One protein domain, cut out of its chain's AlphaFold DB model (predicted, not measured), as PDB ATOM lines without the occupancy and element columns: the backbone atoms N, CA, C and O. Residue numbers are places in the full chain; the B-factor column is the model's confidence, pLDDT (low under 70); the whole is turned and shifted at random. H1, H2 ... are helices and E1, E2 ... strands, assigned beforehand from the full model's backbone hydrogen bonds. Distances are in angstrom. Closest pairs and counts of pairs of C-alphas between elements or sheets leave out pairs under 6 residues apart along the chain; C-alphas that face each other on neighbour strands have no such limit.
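What this domain is: This is residues 60 to 110 of the 223 residues of an uncharacterized protein of Leptolyngbya boryana NIES-2135 (UniProt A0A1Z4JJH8). This is a loose, flat piece with little regular structure: the helix H1 bridges between a long loop, which folds back beside the short strand E1, and a tail ending in the small helix H2, with residues 101 to 107 sticking out. The printed part has 51 residues, with E1, H1, H2 in that order; only 18 are in named elements, mostly helix. The radius of gyration of the C-alphas is 14.2 A, and the spans are 38 by 29 by 12 A.

Where its parts are: H1, residues 86 to 95, runs 14.3 A from C-alpha 86 at (624.877, 487.159, 429.047). E1 is residues 68 to 70. H2, residues 106 to 110, ends with C-alpha 110 at (643.195, 484.003, 408.651).

How they stand to each other: H1 and E1 are only just apart, at 8.5 A. H2 is apart from both. E1 pairs with no named strand, but residues 60 to 61 pair antiparallel with residues 68 to 69 of E1. In H1 and H2 every O i to N i+4 pair is within hydrogen-bond range.

The domain as a whole: The C-alphas of Ser 66 and Ala 110, the two farthest apart, are 38.8 A apart. The printed part has no cut. The link from E1 to H1 is long. Residues 96 to 110 have pLDDT under 70.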
ATOM      1  N   LEU A  60     615.839 481.048 435.479       88.19
ATOM      2  CA  LEU A  60     616.847 480.677 436.491       88.19
ATOM      3  C   LEU A  60     617.661 481.903 436.948       88.19
ATOM      4  O   LEU A  60     618.068 482.678 436.088       88.19
ATOM      5  N   PRO A  61     617.978 482.083 438.243       91.38
ATOM      6  CA  PRO A  61     618.869 483.161 438.671       91.38
ATOM      7  C   PRO A  61     620.314 482.926 438.210       91.38
ATOM      8  O   PRO A  61     620.838 481.808 438.246       91.38
ATOM      9  N   CYS A  62     620.987 483.998 437.799       92.50
ATOM     10  CA  CYS A  62     622.417 483.993 437.507       92.50
ATOM     11  C   CYS A  62     623.240 483.711 438.771       92.50
ATOM     12  O   CYS A  62     623.112 484.416 439.760       92.50
ATOM     13  N   GLN A  63     624.178 482.764 438.722       92.56
ATOM     14  CA  GLN A  63     625.017 482.423 439.882       92.56
ATOM     15  C   GLN A  63     626.031 483.511 440.278       92.56
ATOM     16  O   GLN A  63     626.679 483.381 441.308       92.56
ATOM     17  N   ARG A  64     626.208 484.556 439.457       92.25
ATOM     18  CA  ARG A  64     627.158 485.653 439.719       92.25
ATOM     19  C   ARG A  64     626.481 486.953 440.150       92.25
ATOM     20  O   ARG A  64     627.030 487.659 440.980       92.25
ATOM     21  N   CYS A  65     625.332 487.290 439.564       94.62
ATOM     22  CA  CYS A  65     624.639 488.556 439.833       94.62
ATOM     23  C   CYS A  65     623.155 488.394 440.178       94.62
ATOM     24  O   CYS A  65     622.442 489.387 440.248       94.62
ATOM     25  N   SER A  66     622.664 487.160 440.302       92.56
ATOM     26  CA  SER A  66     621.264 486.817 440.594       92.56
ATOM     27  C   SER A  66     620.219 487.284 439.573       92.56
ATOM     28  O   SER A  66     619.059 486.902 439.692       92.56
ATOM     29  N   ALA A  67     620.611 488.017 438.523       93.81
ATOM     30  CA  ALA A  67     619.710 488.445 437.455       93.81
ATOM     31  C   ALA A  67     618.972 487.250 436.813       93.81
ATOM     32  O   ALA A  67     619.589 486.192 436.619       93.81
ATOM     33  N   PRO A  68     617.687 487.404 436.444       91.62
ATOM     34  CA  PRO A  68     616.902 486.326 435.856       91.62
ATOM     35  C   PRO A  68     617.433 485.947 434.467       91.62
ATOM     36  O   PRO A  68     617.652 486.795 433.603       91.62
ATOM     37  N   ILE A  69     617.630 484.650 434.239       92.31
ATOM     38  CA  ILE A  69     618.040 484.067 432.961       92.31
ATOM     39  C   ILE A  69     616.839 483.351 432.356       92.31
ATOM     40  O   ILE A  69     616.399 482.325 432.874       92.31
ATOM     41  N   GLN A  70     616.375 483.849 431.214       91.06
ATOM     42  CA  GLN A  70     615.405 483.152 430.376       91.06
ATOM     43  C   GLN A  70     616.094 481.983 429.663       91.06
ATOM     44  O   GLN A  70     616.994 482.171 428.837       91.06
ATOM     45  N   LEU A  71     615.712 480.754 430.003       87.56
ATOM     46  CA  LEU A  71     616.254 479.555 429.382       87.56
ATOM     47  C   LEU A  71     615.509 479.253 428.079       87.56
ATOM     48  O   LEU A  71     614.284 479.280 428.006       87.56
ATOM     49  N   LYS A  72     616.259 478.889 427.038       87.44
ATOM     50  CA  LYS A  72     615.675 478.461 425.762       87.44
ATOM     51  C   LYS A  72     615.125 477.040 425.889       87.44
ATOM     52  O   LYS A  72     615.777 476.181 426.490       87.44
ATOM     53  N   ARG A  73     613.964 476.775 425.291       84.56
ATOM     54  CA  ARG A  73     613.388 475.425 425.210       84.56
ATOM     55  C   ARG A  73     614.180 474.577 424.210       84.56
ATOM     56  O   ARG A  73     614.522 475.054 423.130       84.56
ATOM     57  N   ALA A  74     614.496 473.337 424.570       82.50
ATOM     58  CA  ALA A  74     615.168 472.404 423.668       82.50
ATOM     59  C   ALA A  74     614.157 471.666 422.777       82.50
ATOM     60  O   ALA A  74     613.034 471.390 423.201       82.50
ATOM     61  N   ALA A  75     614.573 471.298 421.561       81.56
ATOM     62  CA  ALA A  75     613.710 470.630 420.578       81.56
ATOM     63  C   ALA A  75     613.122 469.299 421.083       81.56
ATOM     64  O   ALA A  75     612.010 468.936 420.727       81.56
ATOM     65  N   ARG A  76     613.849 468.585 421.954       80.44
ATOM     66  CA  ARG A  76     613.421 467.309 422.559       80.44
ATOM     67  C   ARG A  76     612.748 467.481 423.932       80.44
ATOM     68  O   ARG A  76     612.678 466.529 424.700       80.44
ATOM     69  N   GLY A  77     612.290 468.693 424.256       78.88
ATOM     70  CA  GLY A  77     611.732 469.043 425.564       78.88
ATOM     71  C   GLY A  77     612.786 469.499 426.583       78.88
ATOM     72  O   GLY A  77     613.987 469.297 426.410       78.88
ATOM     73  N   GLY A  78     612.326 470.153 427.653       81.56
ATOM     74  CA  GLY A  78     613.185 470.755 428.677       81.56
ATOM     75  C   GLY A  78     613.805 472.098 428.269       81.56
ATOM     76  O   GLY A  78     613.432 472.698 427.259       81.56
ATOM     77  N   TYR A  79     614.759 472.573 429.074       83.44
ATOM     78  CA  TYR A  79     615.407 473.877 428.923       83.44
ATOM     79  C   TYR A  79     616.934 473.750 428.870       83.44
ATOM     80  O   TYR A  79     617.528 472.965 429.618       83.44
ATOM     81  N   TYR A  80     617.588 474.555 428.031       82.50
ATOM     82  CA  TYR A  80     619.047 474.674 428.020       82.50
ATOM     83  C   TYR A  80     619.520 475.358 429.303       82.50
ATOM     84  O   TYR A  80     619.329 476.558 429.476       82.50
ATOM     85  N   LYS A  81     620.153 474.601 430.203       83.06
ATOM     86  CA  LYS A  81     620.674 475.133 431.470       83.06
ATOM     87  C   LYS A  81     621.838 476.093 431.220       83.06
ATOM     88  O   LYS A  81     622.743 475.795 430.443       83.06
ATOM     89  N   ARG A  82     621.851 477.214 431.940       86.12
ATOM     90  CA  ARG A  82     622.945 478.194 431.949       86.12
ATOM     91  C   ARG A  82     623.246 478.604 433.385       86.12
ATOM     92  O   ARG A  82     622.323 478.739 434.169       86.12
ATOM     93  N   LYS A  83     624.522 478.807 433.720       88.56
ATOM     94  CA  LYS A  83     624.937 479.277 435.057       88.56
ATOM     95  C   LYS A  83     624.947 480.802 435.177       88.56
ATOM     96  O   LYS A  83     624.684 481.335 436.249       88.56
ATOM     97  N   TYR A  84     625.254 481.490 434.078       92.50
ATOM     98  CA  TYR A  84     625.463 482.935 434.046       92.50
ATOM     99  C   TYR A  84     624.589 483.597 432.979       92.50
ATOM    100  O   TYR A  84     624.390 483.038 431.891       92.50
ATOM    101  N   CYS A  85     624.102 484.801 433.287       92.50
ATOM    102  CA  CYS A  85     623.468 485.689 432.314       92.50
ATOM    103  C   CYS A  85     624.483 486.135 431.244       92.50
ATOM    104  O   CYS A  85     625.685 485.890 431.371       92.50
ATOM    105  N   ASP A  86     624.013 486.774 430.171       89.62
ATOM    106  CA  ASP A  86     624.877 487.159 429.047       89.62
ATOM    107  C   ASP A  86     625.996 488.125 429.455       89.62
ATOM    108  O   ASP A  86     627.128 487.973 428.998       89.62
ATOM    109  N   SER A  87     625.722 489.070 430.358       91.00
ATOM    110  CA  SER A  87     626.729 490.013 430.856       91.00
ATOM    111  C   SER A  87     627.800 489.314 431.698       91.00
ATOM    112  O   SER A  87     628.992 489.459 431.429       91.00
ATOM    113  N   CYS A  88     627.400 488.484 432.666       91.50
ATOM    114  CA  CYS A  88     628.340 487.725 433.492       91.50
ATOM    115  C   CYS A  88     629.135 486.688 432.690       91.50
ATOM    116  O   CYS A  88     630.301 486.452 433.004       91.50
ATOM    117  N   LEU A  89     628.538 486.094 431.648       87.50
ATOM    118  CA  LEU A  89     629.235 485.187 430.739       87.50
ATOM    119  C   LEU A  89     630.306 485.929 429.928       87.50
ATOM    120  O   LEU A  89     631.446 485.477 429.894       87.50
ATOM    121  N   LYS A  90     629.970 487.081 429.328       85.69
ATOM    122  CA  LYS A  90     630.935 487.921 428.595       85.69
ATOM    123  C   LYS A  90     632.111 488.332 429.483       85.69
ATOM    124  O   LYS A  90     633.255 488.175 429.073       85.69
ATOM    125  N   ARG A  91     631.828 488.768 430.715       83.75
ATOM    126  CA  ARG A  91     632.854 489.139 431.699       83.75
ATOM    127  C   ARG A  91     633.755 487.960 432.079       83.75
ATOM    128  O   ARG A  91     634.969 488.105 432.133       83.75
ATOM    129  N   SER A  92     633.176 486.778 432.297       79.94
ATOM    130  CA  SER A  92     633.958 485.571 432.589       79.94
ATOM    131  C   SER A  92     634.896 485.201 431.437       79.94
ATOM    132  O   SER A  92     636.015 484.762 431.687       79.94
ATOM    133  N   LEU A  93     634.449 485.369 430.188       75.38
ATOM    134  CA  LEU A  93     635.244 485.075 428.993       75.38
ATOM    135  C   LEU A  93     636.403 486.062 428.818       75.38
ATOM    136  O   LEU A  93     637.511 485.633 428.499       75.38
ATOM    137  N   SER A  94     636.174 487.355 429.080       72.06
ATOM    138  CA  SER A  94     637.239 488.364 429.062       72.06
ATOM    139  C   SER A  94     638.259 488.153 430.182       72.06
ATOM    140  O   SER A  94     639.453 488.258 429.930       72.06
ATOM    141  N   GLU A  95     637.812 487.792 431.392       73.44
ATOM    142  CA  GLU A  95     638.689 487.527 432.548       73.44
ATOM    143  C   GLU A  95     639.622 486.322 432.312       73.44
ATOM    144  O   GLU A  95     640.758 486.328 432.769       73.44
ATOM    145  N   HIS A  96     639.180 485.307 431.561       69.94
ATOM    146  CA  HIS A  96     639.977 484.106 431.261       69.94
ATOM    147  C   HIS A  96     640.735 484.191 429.924       69.94
ATOM    148  O   HIS A  96     641.162 483.165 429.393       69.94
ATOM    149  N   GLY A  97     640.837 485.380 429.314       58.22
ATOM    150  CA  GLY A  97     641.520 485.571 428.027       58.22
ATOM    151  C   GLY A  97     640.919 484.768 426.863       58.22
ATOM    152  O   GLY A  97     641.550 484.611 425.819       58.22
ATOM    153  N   THR A  98     639.700 484.239 427.015       56.06
ATOM    154  CA  THR A  98     639.032 483.453 425.975       56.06
ATOM    155  C   THR A  98     638.258 484.407 425.078       56.06
ATOM    156  O   THR A  98     637.073 484.675 425.289       56.06
ATOM    157  N   THR A  99     638.922 484.942 424.057       56.69
ATOM    158  CA  THR A  99     638.240 485.706 423.012       56.69
ATOM    159  C   THR A  99     637.320 484.767 422.234       56.69
ATOM    160  O   THR A  99     637.755 483.855 421.531       56.69
ATOM    161  N   VAL A 100     636.005 484.978 422.346       55.47
ATOM    162  CA  VAL A 100     635.047 484.374 421.414       55.47
ATOM    163  C   VAL A 100     635.177 485.146 420.109       55.47
ATOM    164  O   VAL A 100     634.395 486.048 419.822       55.47
ATOM    165  N   ILE A 101     636.204 484.824 419.325       56.25
ATOM    166  CA  ILE A 101     636.269 485.299 417.951       56.25
ATOM    167  C   ILE A 101     635.056 484.683 417.251       56.25
ATOM    168  O   ILE A 101     634.915 483.457 417.195       56.25
ATOM    169  N   ALA A 102     634.136 485.523 416.777       56.53
ATOM    170  CA  ALA A 102     633.002 485.037 416.006       56.53
ATOM    171  C   ALA A 102     633.548 484.215 414.828       56.53
ATOM    172  O   ALA A 102     634.452 484.662 414.125       56.53
ATOM    173  N   LYS A 103     633.001 483.011 414.606       54.19
ATOM    174  CA  LYS A 103     633.490 482.031 413.609       54.19
ATOM    175  C   LYS A 103     633.547 482.557 412.158       54.19
ATOM    176  O   LYS A 103     634.019 481.845 411.278       54.19
ATOM    177  N   ASN A 104     633.077 483.782 411.919       56.50
ATOM    178  CA  ASN A 104     632.966 484.434 410.619       56.50
ATOM    179  C   ASN A 104     633.836 485.699 410.475       56.50
ATOM    180  O   ASN A 104     633.722 486.377 409.459       56.50
ATOM    181  N   THR A 105     634.689 486.064 411.443       66.75
ATOM    182  CA  THR A 105     635.586 487.220 411.249       66.75
ATOM    183  C   THR A 105     636.717 486.879 410.273       66.75
ATOM    184  O   THR A 105     637.197 485.743 410.236       66.75
ATOM    185  N   LYS A 106     637.186 487.875 409.504       59.62
ATOM    186  CA  LYS A 106     638.373 487.739 408.636       59.62
ATOM    187  C   LYS A 106     639.595 487.241 409.419       59.62
ATOM    188  O   LYS A 106     640.354 486.424 408.915       59.62
ATOM    189  N   GLU A 107     639.725 487.645 410.682       60.56
ATOM    190  CA  GLU A 107     640.782 487.188 411.590       60.56
ATOM    191  C   GLU A 107     640.652 485.695 411.960       60.56
ATOM    192  O   GLU A 107     641.647 484.971 411.972       60.56
ATOM    193  N   TYR A 108     639.432 485.194 412.207       61.25
ATOM    194  CA  TYR A 108     639.190 483.760 412.422       61.25
ATOM    195  C   TYR A 108     639.510 482.941 411.167       61.25
ATOM    196  O   TYR A 108     640.073 481.850 411.270       61.25
ATOM    197  N   GLN A 109     639.173 483.464 409.985       62.62
ATOM    198  CA  GLN A 109     639.520 482.824 408.716       62.62
ATOM    199  C   GLN A 109     641.035 482.818 408.476       62.62
ATOM    200  O   GLN A 109     641.568 481.769 408.132       62.62
ATOM    201  N   ALA A 110     641.736 483.920 408.754       58.09
ATOM    202  CA  ALA A 110     643.195 484.003 408.651       58.09
ATOM    203  C   ALA A 110     643.923 483.064 409.636       58.09
ATOM    204  O   ALA A 110     644.968 482.510 409.309       58.09
TER     205      ALA A 110